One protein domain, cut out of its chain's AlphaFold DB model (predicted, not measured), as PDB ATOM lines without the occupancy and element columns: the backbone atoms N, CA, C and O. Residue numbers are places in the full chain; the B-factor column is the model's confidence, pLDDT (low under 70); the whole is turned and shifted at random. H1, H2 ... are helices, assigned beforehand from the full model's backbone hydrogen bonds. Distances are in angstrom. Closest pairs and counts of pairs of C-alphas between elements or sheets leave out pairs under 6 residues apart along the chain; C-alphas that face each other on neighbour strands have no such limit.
ATOM      1  N   ALA A 311     -71.871  13.696 204.145       52.38
ATOM      2  CA  ALA A 311     -72.919  14.549 204.700       52.38
ATOM      3  C   ALA A 311     -74.276  14.354 203.999       52.38
ATOM      4  O   ALA A 311     -75.310  14.435 204.655       52.38
ATOM      5  N   ASP A 312     -74.298  14.056 202.694       54.81
ATOM      6  CA  ASP A 312     -75.543  13.706 201.994       54.81
ATOM      7  C   ASP A 312     -76.097  12.378 202.530       54.81
ATOM      8  O   ASP A 312     -77.290  12.280 202.797       54.81
ATOM      9  N   PHE A 313     -75.235  11.385 202.782       45.66
ATOM     10  CA  PHE A 313     -75.638  10.110 203.384       45.66
ATOM     11  C   PHE A 313     -76.172  10.284 204.818       45.66
ATOM     12  O   PHE A 313     -77.216   9.733 205.165       45.66
ATOM     13  N   GLU A 314     -75.513  11.109 205.638       49.09
ATOM     14  CA  GLU A 314     -75.973  11.449 206.991       49.09
ATOM     15  C   GLU A 314     -77.333  12.178 206.976       49.09
ATOM     16  O   GLU A 314     -78.231  11.839 207.751       49.09
ATOM     17  N   TRP A 315     -77.542  13.120 206.048       54.78
ATOM     18  CA  TRP A 315     -78.820  13.826 205.891       54.78
ATOM     19  C   TRP A 315     -79.932  12.979 205.259       54.78
ATOM     20  O   TRP A 315     -81.101  13.221 205.560       54.78
ATOM     21  N   GLU A 316     -79.617  12.000 204.411       67.31
ATOM     22  CA  GLU A 316     -80.608  11.055 203.876       67.31
ATOM     23  C   GLU A 316     -81.019   9.991 204.908       67.31
ATOM     24  O   GLU A 316     -82.148   9.506 204.847       67.31
ATOM     25  N   LEU A 317     -80.165   9.696 205.897       52.00
ATOM     26  CA  LEU A 317     -80.465   8.774 207.000       52.00
ATOM     27  C   LEU A 317     -81.219   9.435 208.174       52.00
ATOM     28  O   LEU A 317     -82.058   8.785 208.798       52.00
ATOM     29  N   TRP A 318     -80.954  10.715 208.472       66.62
ATOM     30  CA  TRP A 318     -81.511  11.419 209.647       66.62
ATOM     31  C   TRP A 318     -82.434  12.616 209.331       66.62
ATOM     32  O   TRP A 318     -82.945  13.265 210.248       66.62
ATOM     33  N   GLY A 319     -82.662  12.942 208.055       64.75
ATOM     34  CA  GLY A 319     -83.475  14.088 207.633       64.75
ATOM     35  C   GLY A 319     -84.998  13.878 207.689       64.75
ATOM     36  O   GLY A 319     -85.507  12.762 207.627       64.75
ATOM     37  N   ASP A 320     -85.755  14.984 207.734       73.75
ATOM     38  CA  ASP A 320     -87.209  14.991 207.475       73.75
ATOM     39  C   ASP A 320     -87.475  14.389 206.080       73.75
ATOM     40  O   ASP A 320     -86.990  14.968 205.104       73.75
ATOM     41  N   PRO A 321     -88.265  13.304 205.934       64.31
ATOM     42  CA  PRO A 321     -88.529  12.680 204.637       64.31
ATOM     43  C   PRO A 321     -89.049  13.645 203.565       64.31
ATOM     44  O   PRO A 321     -88.759  13.465 202.383       64.31
ATOM     45  N   ARG A 322     -89.768  14.713 203.951       63.78
ATOM     46  CA  ARG A 322     -90.201  15.760 203.009       63.78
ATOM     47  C   ARG A 322     -89.046  16.651 202.547       63.78
ATOM     48  O   ARG A 322     -89.050  17.091 201.403       63.78
ATOM     49  N   GLU A 323     -88.061  16.913 203.405       71.69
ATOM     50  CA  GLU A 323     -86.857  17.673 203.048       71.69
ATOM     51  C   GLU A 323     -85.848  16.824 202.269       71.69
ATOM     52  O   GLU A 323     -85.229  17.329 201.338       71.69
ATOM     53  N   VAL A 324     -85.731  15.533 202.597       73.25
ATOM     54  CA  VAL A 324     -84.949  14.551 201.831       73.25
ATOM     55  C   VAL A 324     -85.517  14.414 200.418       73.25
ATOM     56  O   VAL A 324     -84.772  14.554 199.449       73.25
ATOM     57  N   ALA A 325     -86.839  14.255 200.278       72.12
ATOM     58  CA  ALA A 325     -87.503  14.256 198.975       72.12
ATOM     59  C   ALA A 325     -87.274  15.575 198.216       72.12
ATOM     60  O   ALA A 325     -86.875  15.540 197.052       72.12
ATOM     61  N   ARG A 326     -87.432  16.736 198.877       76.50
ATOM     62  CA  ARG A 326     -87.169  18.050 198.263       76.50
ATOM     63  C   ARG A 326     -85.723  18.168 197.771       76.50
ATOM     64  O   ARG A 326     -85.513  18.547 196.628       76.50
ATOM     65  N   ARG A 327     -84.728  17.786 198.581       72.00
ATOM     66  CA  ARG A 327     -83.302  17.824 198.204       72.00
ATOM     67  C   ARG A 327     -82.902  16.769 197.177       72.00
ATOM     68  O   ARG A 327     -81.930  16.977 196.456       72.00
ATOM     69  N   ARG A 328     -83.602  15.634 197.091       78.75
ATOM     70  CA  ARG A 328     -83.399  14.649 196.017       78.75
ATOM     71  C   ARG A 328     -83.980  15.159 194.691       78.75
ATOM     72  O   ARG A 328     -83.297  15.056 193.681       78.75
ATOM     73  N   ALA A 329     -85.155  15.790 194.705       72.00
ATOM     74  CA  ALA A 329     -85.743  16.438 193.529       72.00
ATOM     75  C   ALA A 329     -84.930  17.666 193.062       72.00
ATOM     76  O   ALA A 329     -84.631  17.797 191.879       72.00
ATOM     77  N   GLU A 330     -84.482  18.513 193.995       75.69
ATOM     78  CA  GLU A 330     -83.605  19.667 193.742       75.69
ATOM     79  C   GLU A 330     -82.254  19.234 193.142       75.69
ATOM     80  O   GLU A 330     -81.860  19.759 192.101       75.69
ATOM     81  N   ARG A 331     -81.577  18.219 193.712       80.44
ATOM     82  CA  ARG A 331     -80.355  17.636 193.114       80.44
ATOM     83  C   ARG A 331     -80.628  16.940 191.774       80.44
ATOM     84  O   ARG A 331     -79.773  16.983 190.898       80.44
ATOM     85  N   GLY A 332     -81.804  16.336 191.588       76.56
ATOM     86  CA  GLY A 332     -82.239  15.768 190.308       76.56
ATOM     87  C   GLY A 332     -82.340  16.836 189.216       76.56
ATOM     88  O   GLY A 332     -81.707  16.708 188.173       76.56
ATOM     89  N   ARG A 333     -83.031  17.950 189.495       74.50
ATOM     90  CA  ARG A 333     -83.098  19.113 188.594       74.50
ATOM     91  C   ARG A 333     -81.729  19.739 188.329       74.50
ATOM     92  O   ARG A 333     -81.458  20.106 187.197       74.50
ATOM     93  N   GLN A 334     -80.849  19.814 189.328       75.00
ATOM     94  CA  GLN A 334     -79.477  20.325 189.159       75.00
ATOM     95  C   GLN A 334     -78.559  19.404 188.333       75.00
ATOM     96  O   GLN A 334     -77.506  19.853 187.889       75.00
ATOM     97  N   ARG A 335     -78.934  18.134 188.124       77.75
ATOM     98  CA  ARG A 335     -78.222  17.184 187.250       77.75
ATOM     99  C   ARG A 335     -78.716  17.202 185.800       77.75
ATOM    100  O   ARG A 335     -78.033  16.663 184.936       77.75
ATOM    101  N   LEU A 336     -79.876  17.805 185.534       81.06
ATOM    102  CA  LEU A 336     -80.424  17.955 184.187       81.06
ATOM    103  C   LEU A 336     -79.849  19.203 183.487       81.06
ATOM    104  O   LEU A 336     -79.547  20.197 184.153       81.06
ATOM    105  N   PRO A 337     -79.750  19.204 182.142       86.62
ATOM    106  CA  PRO A 337     -79.526  20.415 181.353       86.62
ATOM    107  C   PRO A 337     -80.495  21.540 181.758       86.62
ATOM    108  O   PRO A 337     -81.658  21.255 182.060       86.62
ATOM    109  N   PRO A 338     -80.078  22.820 181.736       78.62
ATOM    110  CA  PRO A 338     -80.840  23.916 182.341       78.62
ATOM    111  C   PRO A 338     -82.256  24.080 181.771       78.62
ATOM    112  O   PRO A 338     -83.161  24.480 182.500       78.62
ATOM    113  N   ASP A 339     -82.478  23.738 180.501       81.81
ATOM    114  CA  ASP A 339     -83.795  23.821 179.861       81.81
ATOM    115  C   ASP A 339     -84.700  22.620 180.169       81.81
ATOM    116  O   ASP A 339     -85.897  22.805 180.385       81.81
ATOM    117  N   GLN A 340     -84.133  21.424 180.358       85.50
ATOM    118  CA  GLN A 340     -84.867  20.271 180.896       85.50
ATOM    119  C   GLN A 340     -85.203  20.478 182.382       85.50
ATOM    120  O   GLN A 340     -86.312  20.182 182.822       85.50
ATOM    121  N   ALA A 341     -84.294  21.081 183.156       83.94
ATOM    122  CA  ALA A 341     -84.552  21.487 184.537       83.94
ATOM    123  C   ALA A 341     -85.684  22.532 184.630       83.94
ATOM    124  O   ALA A 341     -86.510  22.463 185.543       83.94
ATOM    125  N   ARG A 342     -85.766  23.465 183.666       85.25
ATOM    126  CA  ARG A 342     -86.886  24.416 183.519       85.25
ATOM    127  C   ARG A 342     -88.196  23.711 183.159       85.25
ATOM    128  O   ARG A 342     -89.205  24.007 183.788       85.25
ATOM    129  N   GLN A 343     -88.190  22.779 182.205       86.50
ATOM    130  CA  GLN A 343     -89.374  21.993 181.826       86.50
ATOM    131  C   GLN A 343     -89.908  21.164 183.007       86.50
ATOM    132  O   GLN A 343     -91.073  21.306 183.370       86.50
ATOM    133  N   ALA A 344     -89.044  20.413 183.697       84.94
ATOM    134  CA  ALA A 344     -89.417  19.638 184.883       84.94
ATOM    135  C   ALA A 344     -89.958  20.525 186.024       84.94
ATOM    136  O   ALA A 344     -90.954  20.186 186.668       84.94
ATOM    137  N   LEU A 345     -89.351  21.699 186.254       87.50
ATOM    138  CA  LEU A 345     -89.861  22.683 187.214       87.50
ATOM    139  C   LEU A 345     -91.238  23.230 186.799       87.50
ATOM    140  O   LEU A 345     -92.087  23.451 187.664       87.50
ATOM    141  N   ALA A 346     -91.475  23.443 185.501       89.00
ATOM    142  CA  ALA A 346     -92.762  23.893 184.983       89.00
ATOM    143  C   ALA A 346     -93.844  22.826 185.189       89.00
ATOM    144  O   ALA A 346     -94.910  23.126 185.727       89.00
ATOM    145  N   GLU A 347     -93.558  21.570 184.849       88.38
ATOM    146  CA  GLU A 347     -94.465  20.450 185.092       88.38
ATOM    147  C   GLU A 347     -94.812  20.299 186.575       88.38
ATOM    148  O   GLU A 347     -95.991  20.220 186.917       88.38
ATOM    149  N   GLU A 348     -93.823  20.298 187.476       89.56
ATOM    150  CA  GLU A 348     -94.078  20.245 188.921       89.56
ATOM    151  C   GLU A 348     -94.885  21.457 189.402       89.56
ATOM    152  O   GLU A 348     -95.774  21.314 190.246       89.56
ATOM    153  N   TRP A 349     -94.647  22.645 188.840       90.75
ATOM    154  CA  TRP A 349     -95.424  23.851 189.123       90.75
ATOM    155  C   TRP A 349     -96.892  23.706 188.698       90.75
ATOM    156  O   TRP A 349     -97.788  24.009 189.491       90.75
ATOM    157  N   ALA A 350     -97.158  23.178 187.499       90.62
ATOM    158  CA  ALA A 350     -98.505  22.920 186.991       90.62
ATOM    159  C   ALA A 350     -99.223  21.810 187.772       90.62
ATOM    160  O   ALA A 350    -100.312  22.043 188.300       90.62
ATOM    161  N   LYS A 351     -98.578  20.650 187.948       91.38
ATOM    162  CA  LYS A 351     -99.077  19.512 188.739       91.38
ATOM    163  C   LYS A 351     -99.411  19.953 190.173       91.38
ATOM    164  O   LYS A 351    -100.479  19.642 190.699       91.38
ATOM    165  N   THR A 352     -98.574  20.791 190.793       91.81
ATOM    166  CA  THR A 352     -98.858  21.339 192.132       91.81
ATOM    167  C   THR A 352     -99.979  22.393 192.120       91.81
ATOM    168  O   THR A 352    -100.781  22.436 193.058       91.81
ATOM    169  N   LYS A 353    -100.096  23.233 191.077       93.75
ATOM    170  CA  LYS A 353    -101.237  24.158 190.906       93.75
ATOM    171  C   LYS A 353    -102.560  23.398 190.786       93.75
ATOM    172  O   LYS A 353    -103.535  23.791 191.430       93.75
ATOM    173  N   GLU A 354    -102.584  22.302 190.035       93.56
ATOM    174  CA  GLU A 354    -103.754  21.437 189.885       93.56
ATOM    175  C   GLU A 354    -104.126  20.760 191.213       93.56
ATOM    176  O   GLU A 354    -105.259  20.891 191.675       93.56
ATOM    177  N   VAL A 355    -103.163  20.150 191.918       90.56
ATOM    178  CA  VAL A 355    -103.394  19.562 193.251       90.56
ATOM    179  C   VAL A 355    -103.889  20.617 194.253       90.56
ATOM    180  O   VAL A 355    -104.790  20.339 195.048       90.56
ATOM    181  N   ALA A 356    -103.386  21.857 194.192       92.69
ATOM    182  CA  ALA A 356    -103.892  22.965 195.003       92.69
ATOM    183  C   ALA A 356    -105.334  23.368 194.636       92.69
ATOM    184  O   ALA A 356    -106.112  23.727 195.527       92.69
ATOM    185  N   ALA A 357    -105.709  23.303 193.355       92.31
ATOM    186  CA  ALA A 357    -107.067  23.555 192.882       92.31
ATOM    187  C   ALA A 357    -108.031  22.431 193.301       92.31
ATOM    188  O   ALA A 357    -109.067  22.723 193.902       92.31
ATOM    189  N   ARG A 358    -107.654  21.162 193.101       90.69
ATOM    190  CA  ARG A 358    -108.422  19.967 193.491       90.69
ATOM    191  C   ARG A 358    -108.610  19.867 195.007       90.69
ATOM    192  O   ARG A 358    -109.706  19.580 195.479       90.69
ATOM    193  N   ALA A 359    -107.587  20.200 195.798       92.25
ATOM    194  CA  ALA A 359    -107.721  20.305 197.254       92.25
ATOM    195  C   ALA A 359    -108.649  21.458 197.685       92.25
ATOM    196  O   ALA A 359    -109.348  21.356 198.692       92.25
ATOM    197  N   LYS A 360    -108.680  22.558 196.923       94.06
ATOM    198  CA  LYS A 360    -109.540  23.720 197.185       94.06
ATOM    199  C   LYS A 360    -111.004  23.466 196.806       94.06
ATOM    200  O   LYS A 360    -111.870  23.949 197.533       94.06
ATOM    201  N   SER A 361    -111.290  22.719 195.735       90.94
ATOM    202  CA  SER A 361    -112.656  22.306 195.372       90.94
ATOM    203  C   SER A 361    -113.192  21.215 196.306       90.94
ATOM    204  O   SER A 361    -114.313  21.340 196.788       90.94
ATOM    205  N   ALA A 362    -112.366  20.230 196.676       89.00
ATOM    206  CA  ALA A 362    -112.703  19.213 197.681       89.00
ATOM    207  C   ALA A 362    -112.790  19.757 199.128       89.00
ATOM    208  O   ALA A 362    -113.187  19.039 200.043       89.00
ATOM    209  N   GLY A 363    -112.393  21.012 199.370       90.44
ATOM    210  CA  GLY A 363    -112.418  21.640 200.696       90.44
ATOM    211  C   GLY A 363    -111.369  21.118 201.691       90.44
ATOM    212  O   GLY A 363    -111.424  21.471 202.876       90.44
ATOM    213  N   ASP A 364    -110.404  20.314 201.234       92.38
ATOM    214  CA  ASP A 364    -109.371  19.682 202.056       92.38
ATOM    215  C   ASP A 364    -108.312  20.705 202.511       92.38
ATOM    216  O   ASP A 364    -107.355  21.055 201.815       92.38
ATOM    217  N   LYS A 365    -108.471  21.159 203.758       91.00
ATOM    218  CA  LYS A 365    -107.587  22.117 204.445       91.00
ATOM    219  C   LYS A 365    -106.258  21.511 204.918       91.00
ATOM    220  O   LYS A 365    -105.494  22.225 205.579       91.00
ATOM    221  N   ALA A 366    -105.990  20.230 204.680       86.69
ATOM    222  CA  ALA A 366    -104.678  19.612 204.845       86.69
ATOM    223  C   ALA A 366    -103.941  19.613 203.499       86.69
ATOM    224  O   ALA A 366    -102.936  20.316 203.378       86.69
ATOM    225  N   ARG A 367    -104.505  18.982 202.457       84.12
ATOM    226  CA  ARG A 367    -103.919  18.974 201.099       84.12
ATOM    227  C   ARG A 367    -103.705  20.387 200.546       84.12
ATOM    228  O   ARG A 367    -102.658  20.662 199.970       84.12
ATOM    229  N   GLN A 368    -104.615  21.332 200.812       90.31
ATOM    230  CA  GLN A 368    -104.444  22.735 200.408       90.31
ATOM    231  C   GLN A 368    -103.236  23.418 201.085       90.31
ATOM    232  O   GLN A 368    -102.638  24.325 200.504       90.31
ATOM    233  N   LYS A 369    -102.855  23.014 202.306       91.00
ATOM    234  CA  LYS A 369    -101.660  23.553 202.984       91.00
ATOM    235  C   LYS A 369    -100.379  22.940 202.441       91.00
ATOM    236  O   LYS A 369     -99.417  23.680 202.286       91.00
ATOM    237  N   ASP A 370    -100.389  21.641 202.148       86.44
ATOM    238  CA  ASP A 370     -99.231  20.925 201.606       86.44
ATOM    239  C   ASP A 370     -98.928  21.357 200.165       86.44
ATOM    240  O   ASP A 370     -97.808  21.777 199.881       86.44
ATOM    241  N   ALA A 371     -99.937  21.446 199.295       89.81
ATOM    242  CA  ALA A 371     -99.771  22.077 197.983       89.81
ATOM    243  C   ALA A 371     -99.382  23.569 198.116       89.81
ATOM    244  O   ALA A 371     -98.555  24.083 197.371       89.81
ATOM    245  N   GLY A 372     -99.894  24.266 199.141       91.62
ATOM    246  CA  GLY A 372     -99.484  25.624 199.529       91.62
ATOM    247  C   GLY A 372     -98.119  25.739 200.240       91.62
ATOM    248  O   GLY A 372     -97.735  26.845 200.654       91.62
ATOM    249  N   LEU A 373     -97.392  24.630 200.412       89.56
ATOM    250  CA  LEU A 373     -95.973  24.560 200.770       89.56
ATOM    251  C   LEU A 373     -95.149  24.301 199.509       89.56
ATOM    252  O   LEU A 373     -94.318  25.137 199.176       89.56
ATOM    253  N   MET A 374     -95.493  23.271 198.736       85.38
ATOM    254  CA  MET A 374     -94.869  22.967 197.442       85.38
ATOM    255  C   MET A 374     -94.870  24.186 196.490       85.38
ATOM    256  O   MET A 374     -93.817  24.574 195.997       85.38
ATOM    257  N   LEU A 375     -95.991  24.917 196.354       91.31
ATOM    258  CA  LEU A 375     -96.081  26.172 195.572       91.31
ATOM    259  C   LEU A 375     -95.300  27.375 196.149       91.31
ATOM    260  O   LEU A 375     -95.327  28.465 195.575       91.31
ATOM    261  N   ARG A 376     -94.646  27.237 197.305       91.44
ATOM    262  CA  ARG A 376     -93.699  28.229 197.840       91.44
ATOM    263  C   ARG A 376     -92.271  27.782 197.623       91.44
ATOM    264  O   ARG A 376     -91.449  28.607 197.248       91.44
ATOM    265  N   ASP A 377     -92.020  26.503 197.837       86.19
ATOM    266  CA  ASP A 377     -90.689  25.925 197.789       86.19
ATOM    267  C   ASP A 377     -90.234  25.857 196.310       86.19
ATOM    268  O   ASP A 377     -89.183  26.398 195.973       86.19
ATOM    269  N   LEU A 378     -91.119  25.458 195.382       88.38
ATOM    270  CA  LEU A 378     -90.934  25.648 193.929       88.38
ATOM    271  C   LEU A 378     -90.796  27.132 193.532       88.38
ATOM    272  O   LEU A 378     -90.084  27.465 192.588       88.38
ATOM    273  N   LYS A 379     -91.434  28.061 194.263       90.12
ATOM    274  CA  LYS A 379     -91.267  29.511 194.035       90.12
ATOM    275  C   LYS A 379     -89.898  30.033 194.476       90.12
ATOM    276  O   LYS A 379     -89.459  31.065 193.973       90.12
ATOM    277  N   GLN A 380     -89.236  29.333 195.392       87.25
ATOM    278  CA  GLN A 380     -87.868  29.610 195.814       87.25
ATOM    279  C   GLN A 380     -86.858  29.030 194.809       87.25
ATOM    280  O   GLN A 380     -85.874  29.698 194.504       87.25
ATOM    281  N   GLU A 381     -87.146  27.868 194.213       83.88
ATOM    282  CA  GLU A 381     -86.350  27.291 193.115       83.88
ATOM    283  C   GLU A 381     -86.477  28.085 191.799       83.88
ATOM    284  O   GLU A 381     -85.476  28.351 191.137       83.88
ATOM    285  N   MET A 382     -87.672  28.589 191.457       85.31
ATOM    286  CA  MET A 382     -87.832  29.570 190.368       85.31
ATOM    287  C   MET A 382     -86.947  30.809 190.585       85.31
ATOM    288  O   MET A 382     -86.322  31.304 189.647       85.31
ATOM    289  N   ALA A 383     -86.857  31.297 191.827       84.81
ATOM    290  CA  ALA A 383     -86.049  32.464 192.166       84.81
ATOM    291  C   ALA A 383     -84.533  32.189 192.108       84.81
ATOM    292  O   ALA A 383     -83.792  33.073 191.679       84.81
ATOM    293  N   SER A 384     -84.059  30.994 192.485       82.50
ATOM    294  CA  SER A 384     -82.636  30.633 192.362       82.50
ATOM    295  C   SER A 384     -82.216  30.436 190.901       82.50
ATOM    296  O   SER A 384     -81.167  30.937 190.500       82.50
ATOM    297  N   MET A 385     -83.070  29.821 190.075       78.31
ATOM    298  CA  MET A 385     -82.854  29.676 188.628       78.31
ATOM    299  C   MET A 385     -83.154  30.954 187.815       78.31
ATOM    300  O   MET A 385     -82.960  30.966 186.599       78.31
ATOM    301  N   LYS A 386     -83.600  32.041 188.469       85.00
ATOM    302  CA  LYS A 386     -83.989  33.335 187.863       85.00
ATOM    303  C   LYS A 386     -85.090  33.227 186.793       85.00
ATOM    304  O   LYS A 386     -85.149  34.052 185.883       85.00
ATOM    305  N   VAL A 387     -85.971  32.235 186.906       85.94
ATOM    306  CA  VAL A 387     -87.075  31.999 185.963       85.94
ATOM    307  C   VAL A 387     -88.357  32.626 186.503       85.94
ATOM    308  O   VAL A 387     -88.680  32.497 187.685       85.94
ATOM    309  N   THR A 388     -89.107  33.320 185.650       89.56
ATOM    310  CA  THR A 388     -90.411  33.886 186.023       89.56
ATOM    311  C   THR A 388     -91.540  32.868 185.857       89.56
ATOM    312  O   THR A 388     -91.490  31.990 184.999       89.56
ATOM    313  N   GLU A 389     -92.607  33.026 186.643       86.38
ATOM    314  CA  GLU A 389     -93.818  32.194 186.549       86.38
ATOM    315  C   GLU A 389     -94.418  32.196 185.129       86.38
ATOM    316  O   GLU A 389     -94.831  31.150 184.642       86.38
ATOM    317  N   GLN A 390     -94.359  33.337 184.432       83.50
ATOM    318  CA  GLN A 390     -94.836  33.481 183.053       83.50
ATOM    319  C   GLN A 390     -93.968  32.737 182.026       83.50
ATOM    320  O   GLN A 390     -94.498  32.250 181.036       83.50
ATOM    321  N   GLN A 391     -92.654  32.612 182.247       83.50
ATOM    322  CA  GLN A 391     -91.780  31.835 181.358       83.50
ATOM    323  C   GLN A 391     -92.045  30.331 181.470       83.50
ATOM    324  O   GLN A 391     -91.990  29.633 180.467       83.50
ATOM    325  N   LEU A 392     -92.375  29.831 182.662       83.69
ATOM    326  CA  LEU A 392     -92.697  28.413 182.865       83.69
ATOM    327  C   LEU A 392     -94.102  28.079 182.352       83.69
ATOM    328  O   LEU A 392     -94.312  27.012 181.787       83.69
ATOM    329  N   GLU A 393     -95.042  29.018 182.465       82.94
ATOM    330  CA  GLU A 393     -96.354  28.906 181.821       82.94
ATOM    331  C   GLU A 393     -96.244  28.959 180.286       82.94
ATOM    332  O   GLU A 393     -96.910  28.173 179.621       82.94
ATOM    333  N   ALA A 394     -95.345  29.779 179.723       82.88
ATOM    334  CA  ALA A 394     -95.061  29.801 178.283       82.88
ATOM    335  C   ALA A 394     -94.391  28.510 177.775       82.88
ATOM    336  O   ALA A 394     -94.756  28.019 176.707       82.88
ATOM    337  N   ILE A 395     -93.460  27.931 178.549       83.88
ATOM    338  CA  ILE A 395     -92.827  26.632 178.250       83.88
ATOM    339  C   ILE A 395     -93.880  25.515 178.167       83.88
ATOM    340  O   ILE A 395     -93.817  24.691 177.260       83.88
ATOM    341  N   LEU A 396     -94.867  25.503 179.069       80.06
ATOM    342  CA  LEU A 396     -95.960  24.520 179.049       80.06
ATOM    343  C   LEU A 396     -97.012  24.789 177.969       80.06
ATOM    344  O   LEU A 396     -97.627  23.848 177.479       80.06
ATOM    345  N   SER A 397     -97.245  26.051 177.604       77.31
ATOM    346  CA  SER A 397     -98.209  26.412 176.558       77.31
ATOM    347  C   SER A 397     -97.619  26.376 175.143       77.31
ATOM    348  O   SER A 397     -98.263  26.875 174.223       77.31
TER     349      SER A 397
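This is residues 311 to 397 of the 1191 residues of an uncharacterized protein of Chlamydomonas reinhardtii (UniProt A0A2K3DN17). The core is a helical hairpin of two long helices, H3 and H4, side by side; H2 meets the beginning of H3 to make a V with it, and the short H5 packs across the first half of H3. The short H1 lies beyond H2, at the far end of this flat model from the hairpin's turn, and residues 317 to 322 stick out. The printed part has 87 residues with five named helices, H1 to H5 in order, and no named strand; the class is all helix. It is only just compact, close to loose, with a radius of gyration of the C-alphas of 14.1 A, and it spans 41 by 31 by 16 A.

Find C-alpha 311 at (-72.919, 14.549, 204.700), where H1 begins; it covers residues 311 to 318. After a tight link, H2 takes residues 321 to 335, 20.7 A from first to last C-alpha. Look next at C-alpha 338, at (-80.840, 23.916, 182.341): from there H3, the longest helix, runs 34.4 A through residues 338 to 361. H4 comes back over residues 367 to 384, 25.8 A long. H5, residues 389 to 396, ends at C-alpha 396, at (-95.960, 24.520, 179.049).

Start from the hub, H3, which touches H2, H4 and H5. H3 and H4 form a helical hairpin at a shallow tilt of 23 degrees, opposite ways; their closest C-alphas, those of Ala 359 and Gln 368, are 5.2 A apart. H2 and H3 are a helical hairpin too, opposite ways at a shallow tilt of 34 degrees, only just short of steep. There H2 touches with residues 333 to 334 alone, and the closest C-alphas, of Arg 333 and Ala 341, are 4.9 A apart. H5 is about perpendicular to H3, at 78 degrees, and touches residues 342 to 347 of H3 alone; the closest C-alphas, of Ala 346 and Leu 392, are 5.0 A apart. H2 and H4 are near each other. H1 and H2 are close but not clearly touching, with the closest C-alphas, of Glu 316 and Val 324, 5.9 A apart; H1 is apart from H3, H4 and H5. In H1, H2, H3 and H5 every O i to N i+4 pair is within hydrogen-bond range; in H4, 12 of 14 are.

The two C-alphas farthest apart, those of Ala 311 and Ser 361, are 41.5 A from each other. The printed part has no cut, and its four links between helices are tight. Read the B-factor column for confidence: the mean pLDDT of the printed part is 81.6, and residues 311 to 319 and 321 to 322 are under 70.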